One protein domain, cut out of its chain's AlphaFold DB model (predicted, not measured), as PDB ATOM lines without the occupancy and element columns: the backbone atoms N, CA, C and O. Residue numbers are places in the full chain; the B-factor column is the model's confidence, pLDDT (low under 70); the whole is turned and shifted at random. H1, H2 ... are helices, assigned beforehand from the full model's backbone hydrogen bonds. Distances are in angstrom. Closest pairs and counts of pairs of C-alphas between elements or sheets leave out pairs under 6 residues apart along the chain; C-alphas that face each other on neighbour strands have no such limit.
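AT A GLANCE: This is residues 12 to 97 of the 97 residues of an uncharacterized protein of Pedobacter sp. ok626 (UniProt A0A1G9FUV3). A long, narrow body of helices has one long helical arm, and together they make a V. In the body, H1 runs one way and H2 and H3, one after the other, run back beside it; from the far end of H3 the longest helix, H4, folds back and slants away, and its residues 80 to 95 stick out free. The printed part has 86 residues with four named helices, H1, H2, H3 and H4 in chain order, and no named strand; the class is all helix. The whole is loose, with a radius of gyration of the C-alphas of 16.8 A, and its outline is flat, spanning 48 by 37 by 14 A.

IN THESE COORDINATES: H1 is residues 12 to 31, 27.8 A from first to last C-alpha, and begins at C-alpha 12 (11.715, 17.159, -83.896). H2 is residues 36 to 47, 17.0 A. H3 is residues 49 to 66, 25.9 A, ending at C-alpha 66 (3.133, 27.366, -90.256). H4 is residues 68 to 95, 40.4 A, ending at C-alpha 95 (28.026, 22.865, -56.562).

HOW THE PARTS SIT: H1 and H2 form a helical hairpin: they touch, H1 with residues 23 to 31 alone, at a shallow tilt of 27 degrees, opposite ways, and their closest C-alphas, Ser 27 and Gly 42, are 4.2 A apart. H1 and H3 touch at a shallow tilt of 5 degrees, opposite ways; their closest C-alphas are Cys 16 and Val 52, 6.7 A. H2 and H3 meet only through their link. H4 is close to H3 but not clearly touching, at a steep tilt of 45 degrees, with the closest C-alphas, Val 63 and Val 71, 6.0 A apart. H4 is also close to H1 but not clearly touching, at a steep tilt of 49 degrees; the closest C-alphas are Phe 12 and Glu 75, 6.7 A. H2 and H4 are apart. In H1, H2, H3 and H4 every O i to N i+4 pair is within hydrogen-bond range.

THE WHOLE: The two C-alphas farthest apart, Asn 34 and Phe 66, are 48.0 A apart. The printed part has no cut, and its three links are tight. Residues 80 to 97 stand free. The mean pLDDT of the printed part is 84.3, and residue 97, the chain's last, is under 70.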
ATOM      1  N   PHE A  12      12.571  17.749 -84.922       73.00
ATOM      2  CA  PHE A  12      11.715  17.159 -83.896       73.00
ATOM      3  C   PHE A  12      11.077  15.836 -84.313       73.00
ATOM      4  O   PHE A  12      10.904  14.953 -83.477       73.00
ATOM      5  N   LEU A  13      10.800  15.642 -85.606       71.94
ATOM      6  CA  LEU A  13      10.327  14.354 -86.099       71.94
ATOM      7  C   LEU A  13      11.394  13.277 -85.963       71.94
ATOM      8  O   LEU A  13      11.083  12.171 -85.531       71.94
ATOM      9  N   VAL A  14      12.638  13.592 -86.330       79.25
ATOM     10  CA  VAL A  14      13.755  12.645 -86.209       79.25
ATOM     11  C   VAL A  14      13.995  12.305 -84.740       79.25
ATOM     12  O   VAL A  14      14.117  11.128 -84.406       79.25
ATOM     13  N   ILE A  15      13.975  13.312 -83.861       78.94
ATOM     14  CA  ILE A  15      14.110  13.120 -82.413       78.94
ATOM     15  C   ILE A  15      12.962  12.261 -81.878       78.94
ATOM     16  O   ILE A  15      13.235  11.263 -81.229       78.94
ATOM     17  N   CYS A  16      11.699  12.563 -82.199       80.94
ATOM     18  CA  CYS A  16      10.559  11.743 -81.768       80.94
ATOM     19  C   CYS A  16      10.673  10.292 -82.248       80.94
ATOM     20  O   CYS A  16      10.380   9.375 -81.483       80.94
ATOM     21  N   LEU A  17      11.116  10.065 -83.488       83.19
ATOM     22  CA  LEU A  17      11.300   8.715 -84.019       83.19
ATOM     23  C   LEU A  17      12.381   7.949 -83.241       83.19
ATOM     24  O   LEU A  17      12.181   6.790 -82.876       83.19
ATOM     25  N   MET A  18      13.506   8.613 -82.958       85.44
ATOM     26  CA  MET A  18      14.583   8.064 -82.132       85.44
ATOM     27  C   MET A  18      14.106   7.788 -80.702       85.44
ATOM     28  O   MET A  18      14.421   6.733 -80.155       85.44
ATOM     29  N   SER A  19      13.298   8.679 -80.119       83.62
ATOM     30  CA  SER A  19      12.716   8.510 -78.784       83.62
ATOM     31  C   SER A  19      11.791   7.300 -78.711       83.62
ATOM     32  O   SER A  19      11.884   6.528 -77.763       83.62
ATOM     33  N   ILE A  20      10.930   7.088 -79.715       86.44
ATOM     34  CA  ILE A  20      10.037   5.919 -79.774       86.44
ATOM     35  C   ILE A  20      10.858   4.626 -79.791       86.44
ATOM     36  O   ILE A  20      10.587   3.720 -79.004       86.44
ATOM     37  N   LEU A  21      11.889   4.553 -80.640       88.56
ATOM     38  CA  LEU A  21      12.783   3.391 -80.691       88.56
ATOM     39  C   LEU A  21      13.501   3.172 -79.354       88.56
ATOM     40  O   LEU A  21      13.527   2.049 -78.855       88.56
ATOM     41  N   GLY A  22      14.030   4.237 -78.750       87.25
ATOM     42  CA  GLY A  22      14.706   4.172 -77.456       87.25
ATOM     43  C   GLY A  22      13.793   3.691 -76.327       87.25
ATOM     44  O   GLY A  22      14.192   2.824 -75.552       87.25
ATOM     45  N   ILE A  23      12.555   4.194 -76.263       87.62
ATOM     46  CA  ILE A  23      11.554   3.777 -75.269       87.62
ATOM     47  C   ILE A  23      11.232   2.295 -75.436       87.62
ATOM     48  O   ILE A  23      11.277   1.561 -74.454       87.62
ATOM     49  N   ILE A  24      10.964   1.843 -76.664       88.31
ATOM     50  CA  ILE A  24      10.624   0.440 -76.938       88.31
ATOM     51  C   ILE A  24      11.782  -0.481 -76.544       88.31
ATOM     52  O   ILE A  24      11.569  -1.438 -75.802       88.31
ATOM     53  N   ILE A  25      13.005  -0.183 -76.991       90.44
ATOM     54  CA  ILE A  25      14.186  -1.004 -76.687       90.44
ATOM     55  C   ILE A  25      14.438  -1.039 -75.175       90.44
ATOM     56  O   ILE A  25      14.599  -2.117 -74.605       90.44
ATOM     57  N   SER A  26      14.416   0.122 -74.514       87.00
ATOM     58  CA  SER A  26      14.614   0.225 -73.064       87.00
ATOM     59  C   SER A  26      13.544  -0.545 -72.287       87.00
ATOM     60  O   SER A  26      13.866  -1.320 -71.386       87.00
ATOM     61  N   SER A  27      12.274  -0.418 -72.682       85.62
ATOM     62  CA  SER A  27      11.171  -1.159 -72.070       85.62
ATOM     63  C   SER A  27      11.321  -2.669 -72.237       85.62
ATOM     64  O   SER A  27      11.114  -3.392 -71.268       85.62
ATOM     65  N   ILE A  28      11.715  -3.155 -73.420       88.25
ATOM     66  CA  ILE A  28      11.952  -4.591 -73.647       88.25
ATOM     67  C   ILE A  28      13.044  -5.109 -72.705       88.25
ATOM     68  O   ILE A  28      12.860  -6.149 -72.074       88.25
ATOM     69  N   ILE A  29      14.154  -4.376 -72.577       89.12
ATOM     70  CA  ILE A  29      15.267  -4.760 -71.701       89.12
ATOM     71  C   ILE A  29      14.801  -4.819 -70.237       89.12
ATOM     72  O   ILE A  29      15.008  -5.834 -69.570       89.12
ATOM     73  N   LEU A  30      14.115  -3.777 -69.755       87.19
ATOM     74  CA  LEU A  30      13.645  -3.693 -68.367       87.19
ATOM     75  C   LEU A  30      12.604  -4.766 -68.016       87.19
ATOM     76  O   LEU A  30      12.662  -5.362 -66.942       87.19
ATOM     77  N   ILE A  31      11.670  -5.058 -68.925       87.06
ATOM     78  CA  ILE A  31      10.635  -6.085 -68.709       87.06
ATOM     79  C   ILE A  31      11.255  -7.489 -68.634       87.06
ATOM     80  O   ILE A  31      10.760  -8.360 -67.907       87.06
ATOM     81  N   ASN A  32      12.349  -7.716 -69.359       87.25
ATOM     82  CA  ASN A  32      13.036  -9.005 -69.376       87.25
ATOM     83  C   ASN A  32      14.048  -9.171 -68.228       87.25
ATOM     84  O   ASN A  32      14.708 -10.203 -68.129       87.25
ATOM     85  N   THR A  33      14.182  -8.172 -67.352       83.75
ATOM     86  CA  THR A  33      15.057  -8.257 -66.177       83.75
ATOM     87  C   THR A  33      14.337  -8.983 -65.028       83.75
ATOM     88  O   THR A  33      13.117  -8.902 -64.898       83.75
ATOM     89  N   ASN A  34      15.073  -9.704 -64.173       75.25
ATOM     90  CA  ASN A  34      14.479 -10.511 -63.094       75.25
ATOM     91  C   ASN A  34      13.947  -9.686 -61.903       75.25
ATOM     92  O   ASN A  34      13.183 -10.215 -61.097       75.25
ATOM     93  N   GLY A  35      14.318  -8.408 -61.780       83.31
ATOM     94  CA  GLY A  35      13.851  -7.533 -60.703       83.31
ATOM     95  C   GLY A  35      12.410  -7.054 -60.909       83.31
ATOM     96  O   GLY A  35      12.071  -6.533 -61.972       83.31
ATOM     97  N   MET A  36      11.565  -7.176 -59.880       80.00
ATOM     98  CA  MET A  36      10.176  -6.685 -59.919       80.00
ATOM     99  C   MET A  36      10.096  -5.172 -60.178       80.00
ATOM    100  O   MET A  36       9.281  -4.737 -60.991       80.00
ATOM    101  N   ASP A  37      10.983  -4.388 -59.563       85.00
ATOM    102  CA  ASP A  37      11.017  -2.927 -59.727       85.00
ATOM    103  C   ASP A  37      11.393  -2.517 -61.157       85.00
ATOM    104  O   ASP A  37      10.774  -1.637 -61.755       85.00
ATOM    105  N   GLN A  38      12.372  -3.211 -61.745       82.19
ATOM    106  CA  GLN A  38      12.835  -2.976 -63.116       82.19
ATOM    107  C   GLN A  38      11.752  -3.340 -64.133       82.19
ATOM    108  O   GLN A  38      11.512  -2.598 -65.086       82.19
ATOM    109  N   ARG A  39      11.024  -4.435 -63.890       84.19
ATOM    110  CA  ARG A  39       9.873  -4.822 -64.710       84.19
ATOM    111  C   ARG A  39       8.784  -3.763 -64.683       84.19
ATOM    112  O   ARG A  39       8.323  -3.351 -65.748       84.19
ATOM    113  N   LEU A  40       8.403  -3.293 -63.493       87.88
ATOM    114  CA  LEU A  40       7.407  -2.232 -63.340       87.88
ATOM    115  C   LEU A  40       7.846  -0.952 -64.059       87.88
ATOM    116  O   LEU A  40       7.059  -0.358 -64.794       87.88
ATOM    117  N   GLN A  41       9.115  -0.567 -63.921       87.81
ATOM    118  CA  GLN A  41       9.661   0.596 -64.610       87.81
ATOM    119  C   GLN A  41       9.616   0.439 -66.142       87.81
ATOM    120  O   GLN A  41       9.336   1.415 -66.837       87.81
ATOM    121  N   GLY A  42       9.782  -0.771 -66.683       86.31
ATOM    122  CA  GLY A  42       9.638  -1.040 -68.117       86.31
ATOM    123  C   GLY A  42       8.210  -0.820 -68.633       86.31
ATOM    124  O   GLY A  42       8.029  -0.225 -69.702       86.31
ATOM    125  N   TRP A  43       7.204  -1.219 -67.846       86.12
ATOM    126  CA  TRP A  43       5.784  -0.954 -68.121       86.12
ATOM    127  C   TRP A  43       5.438   0.531 -68.015       86.12
ATOM    128  O   TRP A  43       4.766   1.073 -68.894       86.12
ATOM    129  N   VAL A  44       5.942   1.210 -66.982       87.38
ATOM    130  CA  VAL A  44       5.786   2.664 -66.829       87.38
ATOM    131  C   VAL A  44       6.424   3.393 -68.007       87.38
ATOM    132  O   VAL A  44       5.830   4.319 -68.542       87.38
ATOM    133  N   ASN A  45       7.588   2.951 -68.478       86.12
ATOM    134  CA  ASN A  45       8.245   3.535 -69.643       86.12
ATOM    135  C   ASN A  45       7.401   3.365 -70.926       86.12
ATOM    136  O   ASN A  45       7.342   4.271 -71.755       86.12
ATOM    137  N   LEU A  46       6.652   2.264 -71.049       86.75
ATOM    138  CA  LEU A  46       5.713   2.037 -72.153       86.75
ATOM    139  C   LEU A  46       4.487   2.970 -72.096       86.75
ATOM    140  O   LEU A  46       3.974   3.380 -73.137       86.75
ATOM    141  N   LEU A  47       4.051   3.367 -70.894       88.44
ATOM    142  CA  LEU A  47       2.986   4.360 -70.687       88.44
ATOM    143  C   LEU A  47       3.354   5.763 -71.200       88.44
ATOM    144  O   LEU A  47       2.457   6.573 -71.417       88.44
ATOM    145  N   TRP A  48       4.637   6.052 -71.449       84.94
ATOM    146  CA  TRP A  48       5.074   7.308 -72.077       84.94
ATOM    147  C   TRP A  48       4.925   7.312 -73.603       84.94
ATOM    148  O   TRP A  48       4.914   8.382 -74.216       84.94
ATOM    149  N   LEU A  49       4.764   6.144 -74.234       84.19
ATOM    150  CA  LEU A  49       4.639   6.011 -75.689       84.19
ATOM    151  C   LEU A  49       3.476   6.842 -76.281       84.19
ATOM    152  O   LEU A  49       3.711   7.557 -77.260       84.19
ATOM    153  N   PRO A  50       2.255   6.839 -75.702       86.31
ATOM    154  CA  PRO A  50       1.148   7.670 -76.177       86.31
ATOM    155  C   PRO A  50       1.464   9.166 -76.109       86.31
ATOM    156  O   PRO A  50       1.056   9.922 -76.990       86.31
ATOM    157  N   LEU A  51       2.228   9.591 -75.097       84.62
ATOM    158  CA  LEU A  51       2.640  10.983 -74.936       84.62
ATOM    159  C   LEU A  51       3.534  11.418 -76.105       84.62
ATOM    160  O   LEU A  51       3.299  12.462 -76.711       84.62
ATOM    161  N   VAL A  52       4.508  10.584 -76.484       84.44
ATOM    162  CA  VAL A  52       5.397  10.852 -77.628       84.44
ATOM    163  C   VAL A  52       4.621  10.872 -78.950       84.44
ATOM    164  O   VAL A  52       4.867  11.726 -79.803       84.44
ATOM    165  N   ILE A  53       3.637   9.983 -79.110       84.19
ATOM    166  CA  ILE A  53       2.755   9.971 -80.287       84.19
ATOM    167  C   ILE A  53       1.931  11.266 -80.367       84.19
ATOM    168  O   ILE A  53       1.808  11.845 -81.448       84.19
ATOM    169  N   LEU A  54       1.413  11.763 -79.239       85.94
ATOM    170  CA  LEU A  54       0.682  13.032 -79.181       85.94
ATOM    171  C   LEU A  54       1.565  14.207 -79.633       85.94
ATOM    172  O   LEU A  54       1.143  15.010 -80.467       85.94
ATOM    173  N   PHE A  55       2.810  14.267 -79.148       83.31
ATOM    174  CA  PHE A  55       3.795  15.265 -79.583       83.31
ATOM    175  C   PHE A  55       4.040  15.218 -81.097       83.31
ATOM    176  O   PHE A  55       4.086  16.264 -81.746       83.31
ATOM    177  N   LEU A  56       4.126  14.020 -81.680       83.69
ATOM    178  CA  LEU A  56       4.307  13.842 -83.123       83.69
ATOM    179  C   LEU A  56       3.105  14.365 -83.927       83.69
ATOM    180  O   LEU A  56       3.284  14.994 -84.975       83.69
ATOM    181  N   ILE A  57       1.880  14.143 -83.443       84.19
ATOM    182  CA  ILE A  57       0.664  14.670 -84.085       84.19
ATOM    183  C   ILE A  57       0.672  16.203 -84.063       84.19
ATOM    184  O   ILE A  57       0.431  16.831 -85.098       84.19
ATOM    185  N   VAL A  58       0.991  16.807 -82.913       83.50
ATOM    186  CA  VAL A  58       1.059  18.268 -82.760       83.50
ATOM    187  C   VAL A  58       2.121  18.869 -83.679       83.50
ATOM    188  O   VAL A  58       1.816  19.833 -84.387       83.50
ATOM    189  N   ASP A  59       3.316  18.273 -83.749       78.56
ATOM    190  CA  ASP A  59       4.365  18.698 -84.684       78.56
ATOM    191  C   ASP A  59       3.846  18.713 -86.128       78.56
ATOM    192  O   ASP A  59       3.900  19.734 -86.820       78.56
ATOM    193  N   ARG A  60       3.225  17.617 -86.583       81.25
ATOM    194  CA  ARG A  60       2.694  17.532 -87.951       81.25
ATOM    195  C   ARG A  60       1.607  18.564 -88.239       81.25
ATOM    196  O   ARG A  60       1.576  19.092 -89.356       81.25
ATOM    197  N   ILE A  61       0.741  18.869 -87.273       83.38
ATOM    198  CA  ILE A  61      -0.259  19.939 -87.402       83.38
ATOM    199  C   ILE A  61       0.439  21.300 -87.516       83.38
ATOM    200  O   ILE A  61       0.111  22.086 -88.410       83.38
ATOM    201  N   CYS A  62       1.444  21.558 -86.679       78.62
ATOM    202  CA  CYS A  62       2.193  22.811 -86.665       78.62
ATOM    203  C   CYS A  62       2.962  23.024 -87.981       78.62
ATOM    204  O   CYS A  62       2.856  24.080 -88.608       78.62
ATOM    205  N   VAL A  63       3.638  21.986 -88.484       79.88
ATOM    206  CA  VAL A  63       4.360  21.999 -89.769       79.88
ATOM    207  C   VAL A  63       3.417  22.211 -90.950       79.88
ATOM    208  O   VAL A  63       3.783  22.886 -91.917       79.88
ATOM    209  N   ARG A  64       2.203  21.643 -90.899       77.19
ATOM    210  CA  ARG A  64       1.178  21.869 -91.929       77.19
ATOM    211  C   ARG A  64       0.647  23.304 -91.903       77.19
ATOM    212  O   ARG A  64       0.410  23.843 -92.978       77.19
ATOM    213  N   LYS A  65       0.497  23.910 -90.721       79.88
ATOM    214  CA  LYS A  65      -0.091  25.250 -90.545       79.88
ATOM    215  C   LYS A  65       0.903  26.399 -90.764       79.88
ATOM    216  O   LYS A  65       0.556  27.371 -91.422       79.88
ATOM    217  N   PHE A  66       2.127  26.288 -90.248       77.00
ATOM    218  CA  PHE A  66       3.133  27.366 -90.256       77.00
ATOM    219  C   PHE A  66       4.291  27.131 -91.238       77.00
ATOM    220  O   PHE A  66       5.093  28.027 -91.497       77.00
ATOM    221  N   GLY A  67       4.381  25.930 -91.816       78.69
ATOM    222  CA  GLY A  67       5.458  25.545 -92.722       78.69
ATOM    223  C   GLY A  67       6.743  25.118 -92.002       78.69
ATOM    224  O   GLY A  67       7.045  25.526 -90.884       78.69
ATOM    225  N   VAL A  68       7.544  24.291 -92.682       75.81
ATOM    226  CA  VAL A  68       8.721  23.613 -92.100       75.81
ATOM    227  C   VAL A  68       9.771  24.595 -91.569       75.81
ATOM    228  O   VAL A  68      10.367  24.349 -90.530       75.81
ATOM    229  N   LYS A  69      10.010  25.715 -92.266       76.75
ATOM    230  CA  LYS A  69      11.074  26.670 -91.902       76.75
ATOM    231  C   LYS A  69      10.802  27.379 -90.573       76.75
ATOM    232  O   LYS A  69      11.732  27.572 -89.799       76.75
ATOM    233  N   ALA A  70       9.551  27.775 -90.328       76.88
ATOM    234  CA  ALA A  70       9.170  28.475 -89.107       76.88
ATOM    235  C   ALA A  70       9.186  27.520 -87.908       76.88
ATOM    236  O   ALA A  70       9.806  27.827 -86.893       76.88
ATOM    237  N   VAL A  71       8.591  26.332 -88.068       77.69
ATOM    238  CA  VAL A  71       8.540  25.315 -87.009       77.69
ATOM    239  C   VAL A  71       9.941  24.845 -86.631       77.69
ATOM    240  O   VAL A  71      10.286  24.898 -85.458       77.69
ATOM    241  N   ASN A  72      10.804  24.540 -87.604       79.06
ATOM    242  CA  ASN A  72      12.180  24.123 -87.322       79.06
ATOM    243  C   ASN A  72      12.986  25.199 -86.570       79.06
ATOM    244  O   ASN A  72      13.877  24.868 -85.797       79.06
ATOM    245  N   LYS A  73      12.686  26.491 -86.777       79.69
ATOM    246  CA  LYS A  73      13.332  27.577 -86.025       79.69
ATOM    247  C   LYS A  73      12.895  27.561 -84.559       79.69
ATOM    248  O   LYS A  73      13.742  27.647 -83.678       79.69
ATOM    249  N   VAL A  74      11.591  27.423 -84.309       82.25
ATOM    250  CA  VAL A  74      11.019  27.326 -82.955       82.25
ATOM    251  C   VAL A  74      11.522  26.075 -82.233       82.25
ATOM    252  O   VAL A  74      11.954  26.173 -81.089       82.25
ATOM    253  N   GLU A  75      11.547  24.927 -82.910       81.25
ATOM    254  CA  GLU A  75      12.109  23.678 -82.381       81.25
ATOM    255  C   GLU A  75      13.562  23.853 -81.930       81.25
ATOM    256  O   GLU A  75      13.931  23.403 -80.849       81.25
ATOM    257  N   LEU A  76      14.378  24.555 -82.722       82.31
ATOM    258  CA  LEU A  76      15.782  24.816 -82.401       82.31
ATOM    259  C   LEU A  76      15.927  25.725 -81.170       82.31
ATOM    260  O   LEU A  76      16.791  25.477 -80.327       82.31
ATOM    261  N   TYR A  77      15.055  26.729 -81.011       85.38
ATOM    262  CA  TYR A  77      15.013  27.541 -79.789       85.38
ATOM    263  C   TYR A  77      14.635  26.708 -78.563       85.38
ATOM    264  O   TYR A  77      15.321  26.795 -77.547       85.38
ATOM    265  N   ILE A  78      13.592  25.876 -78.663       85.81
ATOM    266  CA  ILE A  78      13.165  24.996 -77.565       85.81
ATOM    267  C   ILE A  78      14.311  24.061 -77.171       85.81
ATOM    268  O   ILE A  78      14.655  23.970 -75.996       85.81
ATOM    269  N   LEU A  79      14.947  23.417 -78.153       85.12
ATOM    270  CA  LEU A  79      16.066  22.506 -77.924       85.12
ATOM    271  C   LEU A  79      17.258  23.220 -77.268       85.12
ATOM    272  O   LEU A  79      17.843  22.699 -76.321       85.12
ATOM    273  N   SER A  80      17.574  24.438 -77.715       86.88
ATOM    274  CA  SER A  80      18.645  25.247 -77.120       86.88
ATOM    275  C   SER A  80      18.336  25.625 -75.670       86.88
ATOM    276  O   SER A  80      19.209  25.505 -74.812       86.88
ATOM    277  N   ILE A  81      17.095  26.025 -75.368       90.88
ATOM    278  CA  ILE A  81      16.665  26.342 -73.997       90.88
ATOM    279  C   ILE A  81      16.780  25.106 -73.101       90.88
ATOM    280  O   ILE A  81      17.316  25.208 -72.001       90.88
ATOM    281  N   VAL A  82      16.333  23.936 -73.569       89.50
ATOM    282  CA  VAL A  82      16.438  22.678 -72.812       89.50
ATOM    283  C   VAL A  82      17.898  22.329 -72.515       89.50
ATOM    284  O   VAL A  82      18.215  21.995 -71.375       89.50
ATOM    285  N   ILE A  83      18.800  22.455 -73.495       90.94
ATOM    286  CA  ILE A  83      20.240  22.217 -73.297       90.94
ATOM    287  C   ILE A  83      20.814  23.173 -72.246       90.94
ATOM    288  O   ILE A  83      21.514  22.730 -71.336       90.94
ATOM    289  N   ILE A  84      20.494  24.467 -72.329       93.06
ATOM    290  CA  ILE A  84      20.942  25.463 -71.344       93.06
ATOM    291  C   ILE A  84      20.428  25.104 -69.945       93.06
ATOM    292  O   ILE A  84      21.182  25.151 -68.976       93.06
ATOM    293  N   LEU A  85      19.164  24.702 -69.832       92.31
ATOM    294  CA  LEU A  85      18.543  24.357 -68.556       92.31
ATOM    295  C   LEU A  85      19.173  23.100 -67.935       92.31
ATOM    296  O   LEU A  85      19.427  23.070 -66.731       92.31
ATOM    297  N   LEU A  86      19.505  22.098 -68.757       90.75
ATOM    298  CA  LEU A  86      20.262  20.920 -68.329       90.75
ATOM    299  C   LEU A  86      21.672  21.284 -67.855       90.75
ATOM    300  O   LEU A  86      22.101  20.778 -66.820       90.75
ATOM    301  N   LEU A  87      22.371  22.179 -68.560       93.75
ATOM    302  CA  LEU A  87      23.700  22.652 -68.153       93.75
ATOM    303  C   LEU A  87      23.651  23.389 -66.812       93.75
ATOM    304  O   LEU A  87      24.454  23.098 -65.929       93.75
ATOM    305  N   ILE A  88      22.688  24.295 -66.625       93.69
ATOM    306  CA  ILE A  88      22.505  25.012 -65.354       93.69
ATOM    307  C   ILE A  88      22.220  24.024 -64.221       93.69
ATOM    308  O   ILE A  88      22.829  24.111 -63.154       93.69
ATOM    309  N   ASN A  89      21.321  23.061 -64.449       91.62
ATOM    310  CA  ASN A  89      20.994  22.060 -63.441       91.62
ATOM    311  C   ASN A  89      22.199  21.165 -63.112       91.62
ATOM    312  O   ASN A  89      22.433  20.844 -61.948       91.62
ATOM    313  N   TRP A  90      23.002  20.809 -64.116       92.38
ATOM    314  CA  TRP A  90      24.236  20.055 -63.922       92.38
ATOM    315  C   TRP A  90      25.249  20.826 -63.073       92.38
ATOM    316  O   TRP A  90      25.777  20.279 -62.109       92.38
ATOM    317  N   ILE A  91      25.481  22.106 -63.377       92.69
ATOM    318  CA  ILE A  91      26.373  22.973 -62.592       92.69
ATOM    319  C   ILE A  91      25.873  23.083 -61.148       92.69
ATOM    320  O   ILE A  91      26.659  22.934 -60.215       92.69
ATOM    321  N   ARG A  92      24.563  23.276 -60.950       92.94
ATOM    322  CA  ARG A  92      23.951  23.301 -59.614       92.94
ATOM    323  C   ARG A  92      24.211  22.001 -58.849       92.94
ATOM    324  O   ARG A  92      24.579  22.063 -57.683       92.94
ATOM    325  N   LEU A  93      24.043  20.847 -59.494       90.12
ATOM    326  CA  LEU A  93      24.313  19.536 -58.893       90.12
ATOM    327  C   LEU A  93      25.784  19.362 -58.495       90.12
ATOM    328  O   LEU A  93      26.052  18.783 -57.449       90.12
ATOM    329  N   GLN A  94      26.727  19.869 -59.297       86.81
ATOM    330  CA  GLN A  94      28.156  19.831 -58.956       86.81
ATOM    331  C   GLN A  94      28.499  20.763 -57.786       86.81
ATOM    332  O   GLN A  94      29.347  20.417 -56.979       86.81
ATOM    333  N   LEU A  95      27.830  21.914 -57.667       87.69
ATOM    334  CA  LEU A  95      28.026  22.865 -56.562       87.69
ATOM    335  C   LEU A  95      27.401  22.408 -55.233       87.69
ATOM    336  O   LEU A  95      27.765  22.923 -54.183       87.69
ATOM    337  N   GLN A  96      26.431  21.491 -55.275       78.62
ATOM    338  CA  GLN A  96      25.820  20.889 -54.081       78.62
ATOM    339  C   GLN A  96      26.567  19.641 -53.586       78.62
ATOM    340  O   GLN A  96      26.116  19.013 -52.626       78.62
ATOM    341  N   LYS A  97      27.658  19.267 -54.258       54.03
ATOM    342  CA  LYS A  97      28.509  18.126 -53.934       54.03
ATOM    343  C   LYS A  97      29.760  18.595 -53.202       54.03
ATOM    344  O   LYS A  97      30.186  17.851 -52.296       54.03
TER     345      LYS A  97